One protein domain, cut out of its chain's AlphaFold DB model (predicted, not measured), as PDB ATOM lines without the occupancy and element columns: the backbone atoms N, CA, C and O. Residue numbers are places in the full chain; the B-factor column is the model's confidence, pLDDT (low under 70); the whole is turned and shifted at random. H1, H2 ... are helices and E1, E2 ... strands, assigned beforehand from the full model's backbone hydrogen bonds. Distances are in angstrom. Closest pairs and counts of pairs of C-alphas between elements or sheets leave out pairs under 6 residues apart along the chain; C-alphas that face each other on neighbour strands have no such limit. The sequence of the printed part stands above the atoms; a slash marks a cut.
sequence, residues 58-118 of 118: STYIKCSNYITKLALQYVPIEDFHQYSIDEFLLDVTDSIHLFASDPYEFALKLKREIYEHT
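What this domain is: This is residues 58 to 118 of the 118 residues of the protein "ImpB/mucB/samB family protein" of Bacillus cereus VPC1401 (UniProt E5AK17). Two helices, H1 and H2, run opposite ways, slanted to each other, and a small two-strand hairpin, E1 and E2, makes a triangle with them, near residues 64 to 71 of H1. From the hairpin, a long loop of residues 91 to 102 swings round to H2. The printed part has 61 residues, with two named helices and two named strands in the order H1, E1, E2, H2; the sheet, E1 - E2, is antiparallel and the class is mostly helix. The whole is compact, with a radius of gyration of the C-alphas of 11.6 A and spans of 36 by 25 by 15 A.

How they stand to each other: H1, residues 58 to 71, and H2, residues 103 to 117, only just touch, with 3 pairs of C-alphas within 8 A. H1 touches H2 with its residues 67 to 71 alone, and H2 touches H1 with its residues 110 to 114 alone; the closest C-alphas, those of Ile 67 and Ile 114, are 6.5 A apart. The two run opposite ways at a steep tilt of 44 degrees. H1 is near E1, residues 80 to 82, and E2, residues 88 to 90, with 6 pairs of C-alphas within 10 A to each. E1 and E2 form an antiparallel hairpin at 170 degrees, with N 81 and O 89 within hydrogen-bond range at 2.9 A. E1 and H2 are apart. In H1 and H2 every O i to N i+4 pair is within hydrogen-bond range.

Where its parts are: H1 begins at C-alpha 58 (35.600, -20.950, -6.564) and is 20.1 A long. E1 measures 6.7 A and E2 6.8 A. H2 is 21.1 A long and ends at C-alpha 117 (17.383, -22.304, -7.120).

The domain as a whole: The two C-alphas farthest apart, those of Ser 58 and Ser 101, are 36.7 A apart. The printed part has no cut and ends at the chain's last residue, Thr 118. The link H1 to E1 is short, E1 to E2 tight and E2 to H2 long. The mean pLDDT of the printed part is 96.0, and no printed residue is under 70.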
ATOM      1  N   SER A  58      36.169 -19.635  -6.253       96.06
ATOM      2  CA  SER A  58      35.600 -20.950  -6.564       96.06
ATOM      3  C   SER A  58      34.094 -21.022  -6.295       96.06
ATOM      4  O   SER A  58      33.374 -21.670  -7.051       96.06
ATOM      5  N   THR A  59      33.595 -20.342  -5.260       94.44
ATOM      6  CA  THR A  59      32.159 -20.260  -4.962       94.44
ATOM      7  C   THR A  59      31.434 -19.409  -5.997       94.44
ATOM      8  O   THR A  59      30.376 -19.807  -6.476       94.44
ATOM      9  N   TYR A  60      32.014 -18.272  -6.386       94.94
ATOM     10  CA  TYR A  60      31.402 -17.374  -7.368       94.94
ATOM     11  C   TYR A  60      31.287 -18.040  -8.739       94.94
ATOM     12  O   TYR A  60      30.222 -18.006  -9.344       94.94
ATOM     13  N   ILE A  61      32.343 -18.729  -9.183       96.25
ATOM     14  CA  ILE A  61      32.348 -19.472 -10.451       96.25
ATOM     15  C   ILE A  61      31.315 -20.604 -10.421       96.25
ATOM     16  O   ILE A  61      30.599 -20.807 -11.396       96.25
ATOM     17  N   LYS A  62      31.198 -21.334  -9.304       96.19
ATOM     18  CA  LYS A  62      30.174 -22.384  -9.156       96.19
ATOM     19  C   LYS A  62      28.757 -21.824  -9.278       96.19
ATOM     20  O   LYS A  62      27.945 -22.435  -9.962       96.19
ATOM     21  N   CYS A  63      28.485 -20.687  -8.638       95.69
ATOM     22  CA  CYS A  63      27.189 -20.013  -8.719       95.69
ATOM     23  C   CYS A  63      26.904 -19.517 -10.145       95.69
ATOM     24  O   CYS A  63      25.870 -19.854 -10.711       95.69
ATOM     25  N   SER A  64      27.864 -18.820 -10.759       97.12
ATOM     26  CA  SER A  64      27.775 -18.331 -12.141       97.12
ATOM     27  C   SER A  64      27.464 -19.462 -13.123       97.12
ATOM     28  O   SER A  64      26.451 -19.423 -13.810       97.12
ATOM     29  N   ASN A  65      28.238 -20.553 -13.084       96.06
ATOM     30  CA  ASN A  65      28.003 -21.720 -13.935       96.06
ATOM     31  C   ASN A  65      26.633 -22.370 -13.706       96.06
ATOM     32  O   ASN A  65      26.077 -22.969 -14.623       96.06
ATOM     33  N   TYR A  66      26.111 -22.322 -12.481       96.94
ATOM     34  CA  TYR A  66      24.790 -22.857 -12.180       96.94
ATOM     35  C   TYR A  66      23.684 -21.984 -12.786       96.94
ATOM     36  O   TYR A  66      22.806 -22.513 -13.461       96.94
ATOM     37  N   ILE A  67      23.783 -20.659 -12.654       97.44
ATOM     38  CA  ILE A  67      22.863 -19.709 -13.298       97.44
ATOM     39  C   ILE A  67      22.925 -19.846 -14.825       97.44
ATOM     40  O   ILE A  67      21.885 -19.919 -15.476       97.44
ATOM     41  N   THR A  68      24.121 -19.975 -15.401       97.06
ATOM     42  CA  THR A  68      24.301 -20.221 -16.840       97.06
ATOM     43  C   THR A  68      23.599 -21.501 -17.290       97.06
ATOM     44  O   THR A  68      22.952 -21.512 -18.333       97.06
ATOM     45  N   LYS A  69      23.647 -22.580 -16.498       96.44
ATOM     46  CA  LYS A  69      22.916 -23.822 -16.813       96.44
ATOM     47  C   LYS A  69      21.401 -23.638 -16.820       96.44
ATOM     48  O   LYS A  69      20.754 -24.251 -17.665       96.44
ATOM     49  N   LEU A  70      20.862 -22.827 -15.906       96.44
ATOM     50  CA  LEU A  70      19.439 -22.473 -15.896       96.44
ATOM     51  C   LEU A  70      19.081 -21.679 -17.156       96.44
ATOM     52  O   LEU A  70      18.145 -22.036 -17.861       96.44
ATOM     53  N   ALA A  71      19.874 -20.661 -17.502       96.12
ATOM     54  CA  ALA A  71      19.650 -19.851 -18.699       96.12
ATOM     55  C   ALA A  71      19.671 -20.688 -19.994       96.12
ATOM     56  O   ALA A  71      18.808 -20.522 -20.852       96.12
ATOM     57  N   LEU A  72      20.594 -21.650 -20.100       96.75
ATOM     58  CA  LEU A  72      20.695 -22.578 -21.236       96.75
ATOM     59  C   LEU A  72      19.530 -23.579 -21.349       96.75
ATOM     60  O   LEU A  72      19.487 -24.345 -22.306       96.75
ATOM     61  N   GLN A  73      18.581 -23.611 -20.404       95.56
ATOM     62  CA  GLN A  73      17.325 -24.355 -20.593       95.56
ATOM     63  C   GLN A  73      16.339 -23.619 -21.519       95.56
ATOM     64  O   GLN A  73      15.385 -24.229 -21.998       95.56
ATOM     65  N   TYR A  74      16.554 -22.323 -21.764       95.81
ATOM     66  CA  TYR A  74      15.627 -21.455 -22.499       95.81
ATOM     67  C   TYR A  74      16.077 -21.106 -23.914       95.81
ATOM     68  O   TYR A  74      15.255 -20.727 -24.750       95.81
ATOM     69  N   VAL A  75      17.377 -21.196 -24.173       96.69
ATOM     70  CA  VAL A  75      17.990 -20.852 -25.455       96.69
ATOM     71  C   VAL A  75      19.060 -21.885 -25.793       96.69
ATOM     72  O   VAL A  75      19.673 -22.447 -24.876       96.69
ATOM     73  N   PRO A  76      19.303 -22.161 -27.082       96.31
ATOM     74  CA  PRO A  76      20.452 -22.954 -27.481       96.31
ATOM     75  C   PRO A  76      21.761 -22.189 -27.205       96.31
ATOM     76  O   PRO A  76      21.769 -20.994 -26.910       96.31
ATOM     77  N   ILE A  77      22.894 -22.894 -27.256       96.25
ATOM     78  CA  ILE A  77      24.191 -22.326 -26.856       96.25
ATOM     79  C   ILE A  77      24.649 -21.193 -27.786       96.25
ATOM     80  O   ILE A  77      25.322 -20.275 -27.329       96.25
ATOM     81  N   GLU A  78      24.283 -21.243 -29.065       97.19
ATOM     82  CA  GLU A  78      24.565 -20.205 -30.060       97.19
ATOM     83  C   GLU A  78      23.903 -18.856 -29.740       97.19
ATOM     84  O   GLU A  78      24.471 -17.816 -30.072       97.19
ATOM     85  N   ASP A  79      22.780 -18.879 -29.020       97.75
ATOM     86  CA  ASP A  79      22.005 -17.699 -28.623       97.75
ATOM     87  C   ASP A  79      22.357 -17.217 -27.200       97.75
ATOM     88  O   ASP A  79      21.778 -16.261 -26.675       97.75
ATOM     89  N   PHE A  80      23.326 -17.871 -26.554       97.88
ATOM     90  CA  PHE A  80      23.825 -17.527 -25.229       97.88
ATOM     91  C   PHE A  80      25.223 -16.906 -25.313       97.88
ATOM     92  O   PHE A  80      26.167 -17.509 -25.827       97.88
ATOM     93  N   HIS A  81      25.411 -15.735 -24.703       97.62
ATOM     94  CA  HIS A  81      26.723 -15.097 -24.607       97.62
ATOM     95  C   HIS A  81      27.101 -14.756 -23.162       97.62
ATOM     96  O   HIS A  81      26.529 -13.852 -22.551       97.62
ATOM     97  N   GLN A  82      28.122 -15.432 -22.623       97.31
ATOM     98  CA  GLN A  82      28.715 -15.078 -21.328       97.31
ATOM     99  C   GLN A  82      29.580 -13.820 -21.471       97.31
ATOM    100  O   GLN A  82      30.593 -13.855 -22.168       97.31
ATOM    101  N   TYR A  83      29.230 -12.740 -20.766       97.31
ATOM    102  CA  TYR A  83      29.999 -11.491 -20.799       97.31
ATOM    103  C   TYR A  83      30.954 -11.360 -19.604       97.31
ATOM    104  O   TYR A  83      32.133 -11.042 -19.764       97.31
ATOM    105  N   SER A  84      30.471 -11.648 -18.395       96.00
ATOM    106  CA  SER A  84      31.260 -11.627 -17.159       96.00
ATOM    107  C   SER A  84      30.734 -12.671 -16.165       96.00
ATOM    108  O   SER A  84      29.917 -13.506 -16.531       96.00
ATOM    109  N   ILE A  85      31.212 -12.695 -14.918       94.00
ATOM    110  CA  ILE A  85      30.787 -13.715 -13.940       94.00
ATOM    111  C   ILE A  85      29.320 -13.557 -13.508       94.00
ATOM    112  O   ILE A  85      28.680 -14.541 -13.139       94.00
ATOM    113  N   ASP A  86      28.793 -12.339 -13.549       95.38
ATOM    114  CA  ASP A  86      27.435 -11.980 -13.143       95.38
ATOM    115  C   ASP A  86      26.601 -11.389 -14.290       95.38
ATOM    116  O   ASP A  86      25.468 -10.969 -14.068       95.38
ATOM    117  N   GLU A  87      27.125 -11.400 -15.520       97.38
ATOM    118  CA  GLU A  87      26.459 -10.835 -16.695       97.38
ATOM    119  C   GLU A  87      26.526 -11.796 -17.890       97.38
ATOM    120  O   GLU A  87      27.588 -12.306 -18.265       97.38
ATOM    121  N   PHE A  88      25.378 -12.004 -18.528       97.38
ATOM    122  CA  PHE A  88      25.234 -12.736 -19.783       97.38
ATOM    123  C   PHE A  88      24.143 -12.085 -20.638       97.38
ATOM    124  O   PHE A  88      23.291 -11.353 -20.128       97.38
ATOM    125  N   LEU A  89      24.177 -12.356 -21.937       97.56
ATOM    126  CA  LEU A  89      23.151 -11.964 -22.894       97.56
ATOM    127  C   LEU A  89      22.473 -13.218 -23.440       97.56
ATOM    128  O   LEU A  89      23.134 -14.235 -23.656       97.56
ATOM    129  N   LEU A  90      21.162 -13.121 -23.652       97.06
ATOM    130  CA  LEU A  90      20.343 -14.152 -24.280       97.06
ATOM    131  C   LEU A  90      19.647 -13.538 -25.487       97.06
ATOM    132  O   LEU A  90      18.962 -12.523 -25.328       97.06
ATOM    133  N   ASP A  91      19.784 -14.160 -26.653       97.38
ATOM    134  CA  ASP A  91      18.824 -13.957 -27.729       97.38
ATOM    135  C   ASP A  91      17.656 -14.923 -27.521       97.38
ATOM    136  O   ASP A  91      17.816 -16.138 -27.496       97.38
ATOM    137  N   VAL A  92      16.470 -14.370 -27.288       96.56
ATOM    138  CA  VAL A  92      15.248 -15.149 -27.039       96.56
ATOM    139  C   VAL A  92      14.237 -14.987 -28.163       96.56
ATOM    140  O   VAL A  92      13.115 -15.470 -28.041       96.56
ATOM    141  N   THR A  93      14.601 -14.292 -29.244       95.94
ATOM    142  CA  THR A  93      13.690 -13.914 -30.333       95.94
ATOM    143  C   THR A  93      12.885 -15.107 -30.839       95.94
ATOM    144  O   THR A  93      11.659 -15.029 -30.932       95.94
ATOM    145  N   ASP A  94      13.564 -16.230 -31.071       94.81
ATOM    146  CA  ASP A  94      12.948 -17.423 -31.644       94.81
ATOM    147  C   ASP A  94      12.384 -18.389 -30.593       94.81
ATOM    148  O   ASP A  94      11.483 -19.161 -30.908       94.81
ATOM    149  N   SER A  95      12.841 -18.348 -29.334       95.25
ATOM    150  CA  SER A  95      12.427 -19.311 -28.298       95.25
ATOM    151  C   SER A  95      11.381 -18.780 -27.313       95.25
ATOM    152  O   SER A  95      10.700 -19.569 -26.654       95.25
ATOM    153  N   ILE A  96      11.204 -17.458 -27.213       95.94
ATOM    154  CA  ILE A  96      10.409 -16.825 -26.151       95.94
ATOM    155  C   ILE A  96       8.964 -17.320 -26.087       95.94
ATOM    156  O   ILE A  96       8.445 -17.550 -24.994       95.94
ATOM    157  N   HIS A  97       8.353 -17.565 -27.247       95.31
ATOM    158  CA  HIS A  97       6.965 -18.006 -27.386       95.31
ATOM    159  C   HIS A  97       6.671 -19.355 -26.702       95.31
ATOM    160  O   HIS A  97       5.511 -19.673 -26.446       95.31
ATOM    161  N   LEU A  98       7.701 -20.150 -26.386       95.94
ATOM    162  CA  LEU A  98       7.576 -21.408 -25.644       95.94
ATOM    163  C   LEU A  98       7.427 -21.194 -24.131       95.94
ATOM    164  O   LEU A  98       6.975 -22.092 -23.418       95.94
ATOM    165  N   PHE A  99       7.831 -20.028 -23.619       94.88
ATOM    166  CA  PHE A  99       8.024 -19.808 -22.184       94.88
ATOM    167  C   PHE A  99       7.285 -18.599 -21.614       94.88
ATOM    168  O   PHE A  99       7.031 -18.607 -20.403       94.88
ATOM    169  N   ALA A 100       6.991 -17.590 -22.441       95.81
ATOM    170  CA  ALA A 100       6.337 -16.338 -22.070       95.81
ATOM    171  C   ALA A 100       5.705 -15.649 -23.296       95.81
ATOM    172  O   ALA A 100       6.024 -15.969 -24.441       95.81
ATOM    173  N   SER A 101       4.835 -14.670 -23.052       93.94
ATOM    174  CA  SER A 101       4.172 -13.897 -24.111       93.94
ATOM    175  C   SER A 101       5.010 -12.706 -24.586       93.94
ATOM    176  O   SER A 101       4.872 -12.267 -25.726       93.94
ATOM    177  N   ASP A 102       5.874 -12.178 -23.715       95.44
ATOM    178  CA  ASP A 102       6.732 -11.030 -23.994       95.44
ATOM    179  C   ASP A 102       8.062 -11.074 -23.200       95.44
ATOM    180  O   ASP A 102       8.176 -11.807 -22.207       95.44
ATOM    181  N   PRO A 103       9.093 -10.300 -23.612       95.88
ATOM    182  CA  PRO A 103      10.419 -10.322 -22.977       95.88
ATOM    183  C   PRO A 103      10.435  -9.931 -21.498       95.88
ATOM    184  O   PRO A 103      11.291 -10.397 -20.745       95.88
ATOM    185  N   TYR A 104       9.508  -9.078 -21.060       96.44
ATOM    186  CA  TYR A 104       9.439  -8.647 -19.668       96.44
ATOM    187  C   TYR A 104       8.900  -9.770 -18.778       96.44
ATOM    188  O   TYR A 104       9.469 -10.047 -17.718       96.44
ATOM    189  N   GLU A 105       7.853 -10.462 -19.227       96.88
ATOM    190  CA  GLU A 105       7.336 -11.658 -18.564       96.88
ATOM    191  C   GLU A 105       8.416 -12.748 -18.469       96.88
ATOM    192  O   GLU A 105       8.647 -13.293 -17.383       96.88
ATOM    193  N   PHE A 106       9.139 -13.007 -19.566       96.94
ATOM    194  CA  PHE A 106      10.261 -13.948 -19.579       96.94
ATOM    195  C   PHE A 106      11.330 -13.580 -18.540       96.94
ATOM    196  O   PHE A 106      11.721 -14.416 -17.722       96.94
ATOM    197  N   ALA A 107      11.762 -12.316 -18.509       96.31
ATOM    198  CA  ALA A 107      12.771 -11.849 -17.563       96.31
ATOM    199  C   ALA A 107      12.318 -12.005 -16.102       96.31
ATOM    200  O   ALA A 107      13.113 -12.377 -15.235       96.31
ATOM    201  N   LEU A 108      11.037 -11.759 -15.802       97.06
ATOM    202  CA  LEU A 108      10.483 -11.983 -14.464       97.06
ATOM    203  C   LEU A 108      10.471 -13.462 -14.079       97.06
ATOM    204  O   LEU A 108      10.768 -13.776 -12.924       97.06
ATOM    205  N   LYS A 109      10.139 -14.348 -15.020       96.00
ATOM    206  CA  LYS A 109      10.159 -15.798 -14.818       96.00
ATOM    207  C   LYS A 109      11.575 -16.293 -14.535       96.00
ATOM    208  O   LYS A 109      11.793 -16.881 -13.480       96.00
ATOM    209  N   LEU A 110      12.536 -15.958 -15.397       96.25
ATOM    210  CA  LEU A 110      13.940 -16.339 -15.226       96.25
ATOM    211  C   LEU A 110      14.510 -15.812 -13.900       96.25
ATOM    212  O   LEU A 110      15.183 -16.536 -13.173       96.25
ATOM    213  N   LYS A 111      14.185 -14.568 -13.525       96.56
ATOM    214  CA  LYS A 111      14.599 -13.998 -12.234       96.56
ATOM    215  C   LYS A 111      14.070 -14.802 -11.043       96.56
ATOM    216  O   LYS A 111      14.797 -14.983 -10.069       96.56
ATOM    217  N   ARG A 112      12.804 -15.229 -11.085       96.69
ATOM    218  CA  ARG A 112      12.195 -16.040 -10.016       96.69
ATOM    219  C   ARG A 112      12.848 -17.409  -9.927       96.69
ATOM    220  O   ARG A 112      13.197 -17.820  -8.832       96.69
ATOM    221  N   GLU A 113      13.076 -18.056 -11.061       96.00
ATOM    222  CA  GLU A 113      13.731 -19.361 -11.095       96.00
ATOM    223  C   GLU A 113      15.154 -19.305 -10.536       96.00
ATOM    224  O   GLU A 113      15.515 -20.132  -9.704       96.00
ATOM    225  N   ILE A 114      15.941 -18.291 -10.916       96.44
ATOM    226  CA  ILE A 114      17.265 -18.071 -10.319       96.44
ATOM    227  C   ILE A 114      17.126 -17.931  -8.799       96.44
ATOM    228  O   ILE A 114      17.814 -18.632  -8.070       96.44
ATOM    229  N   TYR A 115      16.201 -17.095  -8.316       94.62
ATOM    230  CA  TYR A 115      15.982 -16.885  -6.880       94.62
ATOM    231  C   TYR A 115      15.550 -18.151  -6.119       94.62
ATOM    232  O   TYR A 115      15.928 -18.330  -4.968       94.62
ATOM    233  N   GLU A 116      14.751 -19.025  -6.729       95.38
ATOM    234  CA  GLU A 116      14.292 -20.272  -6.100       95.38
ATOM    235  C   GLU A 116      15.397 -21.333  -6.029       95.38
ATOM    236  O   GLU A 116      15.400 -22.174  -5.127       95.38
ATOM    237  N   HIS A 117      16.341 -21.296  -6.970       91.06
ATOM    238  CA  HIS A 117      17.383 -22.304  -7.120       91.06
ATOM    239  C   HIS A 117      18.770 -21.883  -6.604       91.06
ATOM    240  O   HIS A 117      19.675 -22.723  -6.605       91.06
ATOM    241  N   THR A 118      18.956 -20.635  -6.159       86.56
ATOM    242  CA  THR A 118      20.223 -20.114  -5.599       86.56
ATOM    243  C   THR A 118      20.029 -19.448  -4.248       86.56
ATOM    244  O   THR A 118      20.812 -19.770  -3.324       86.56
TER     245      THR A 118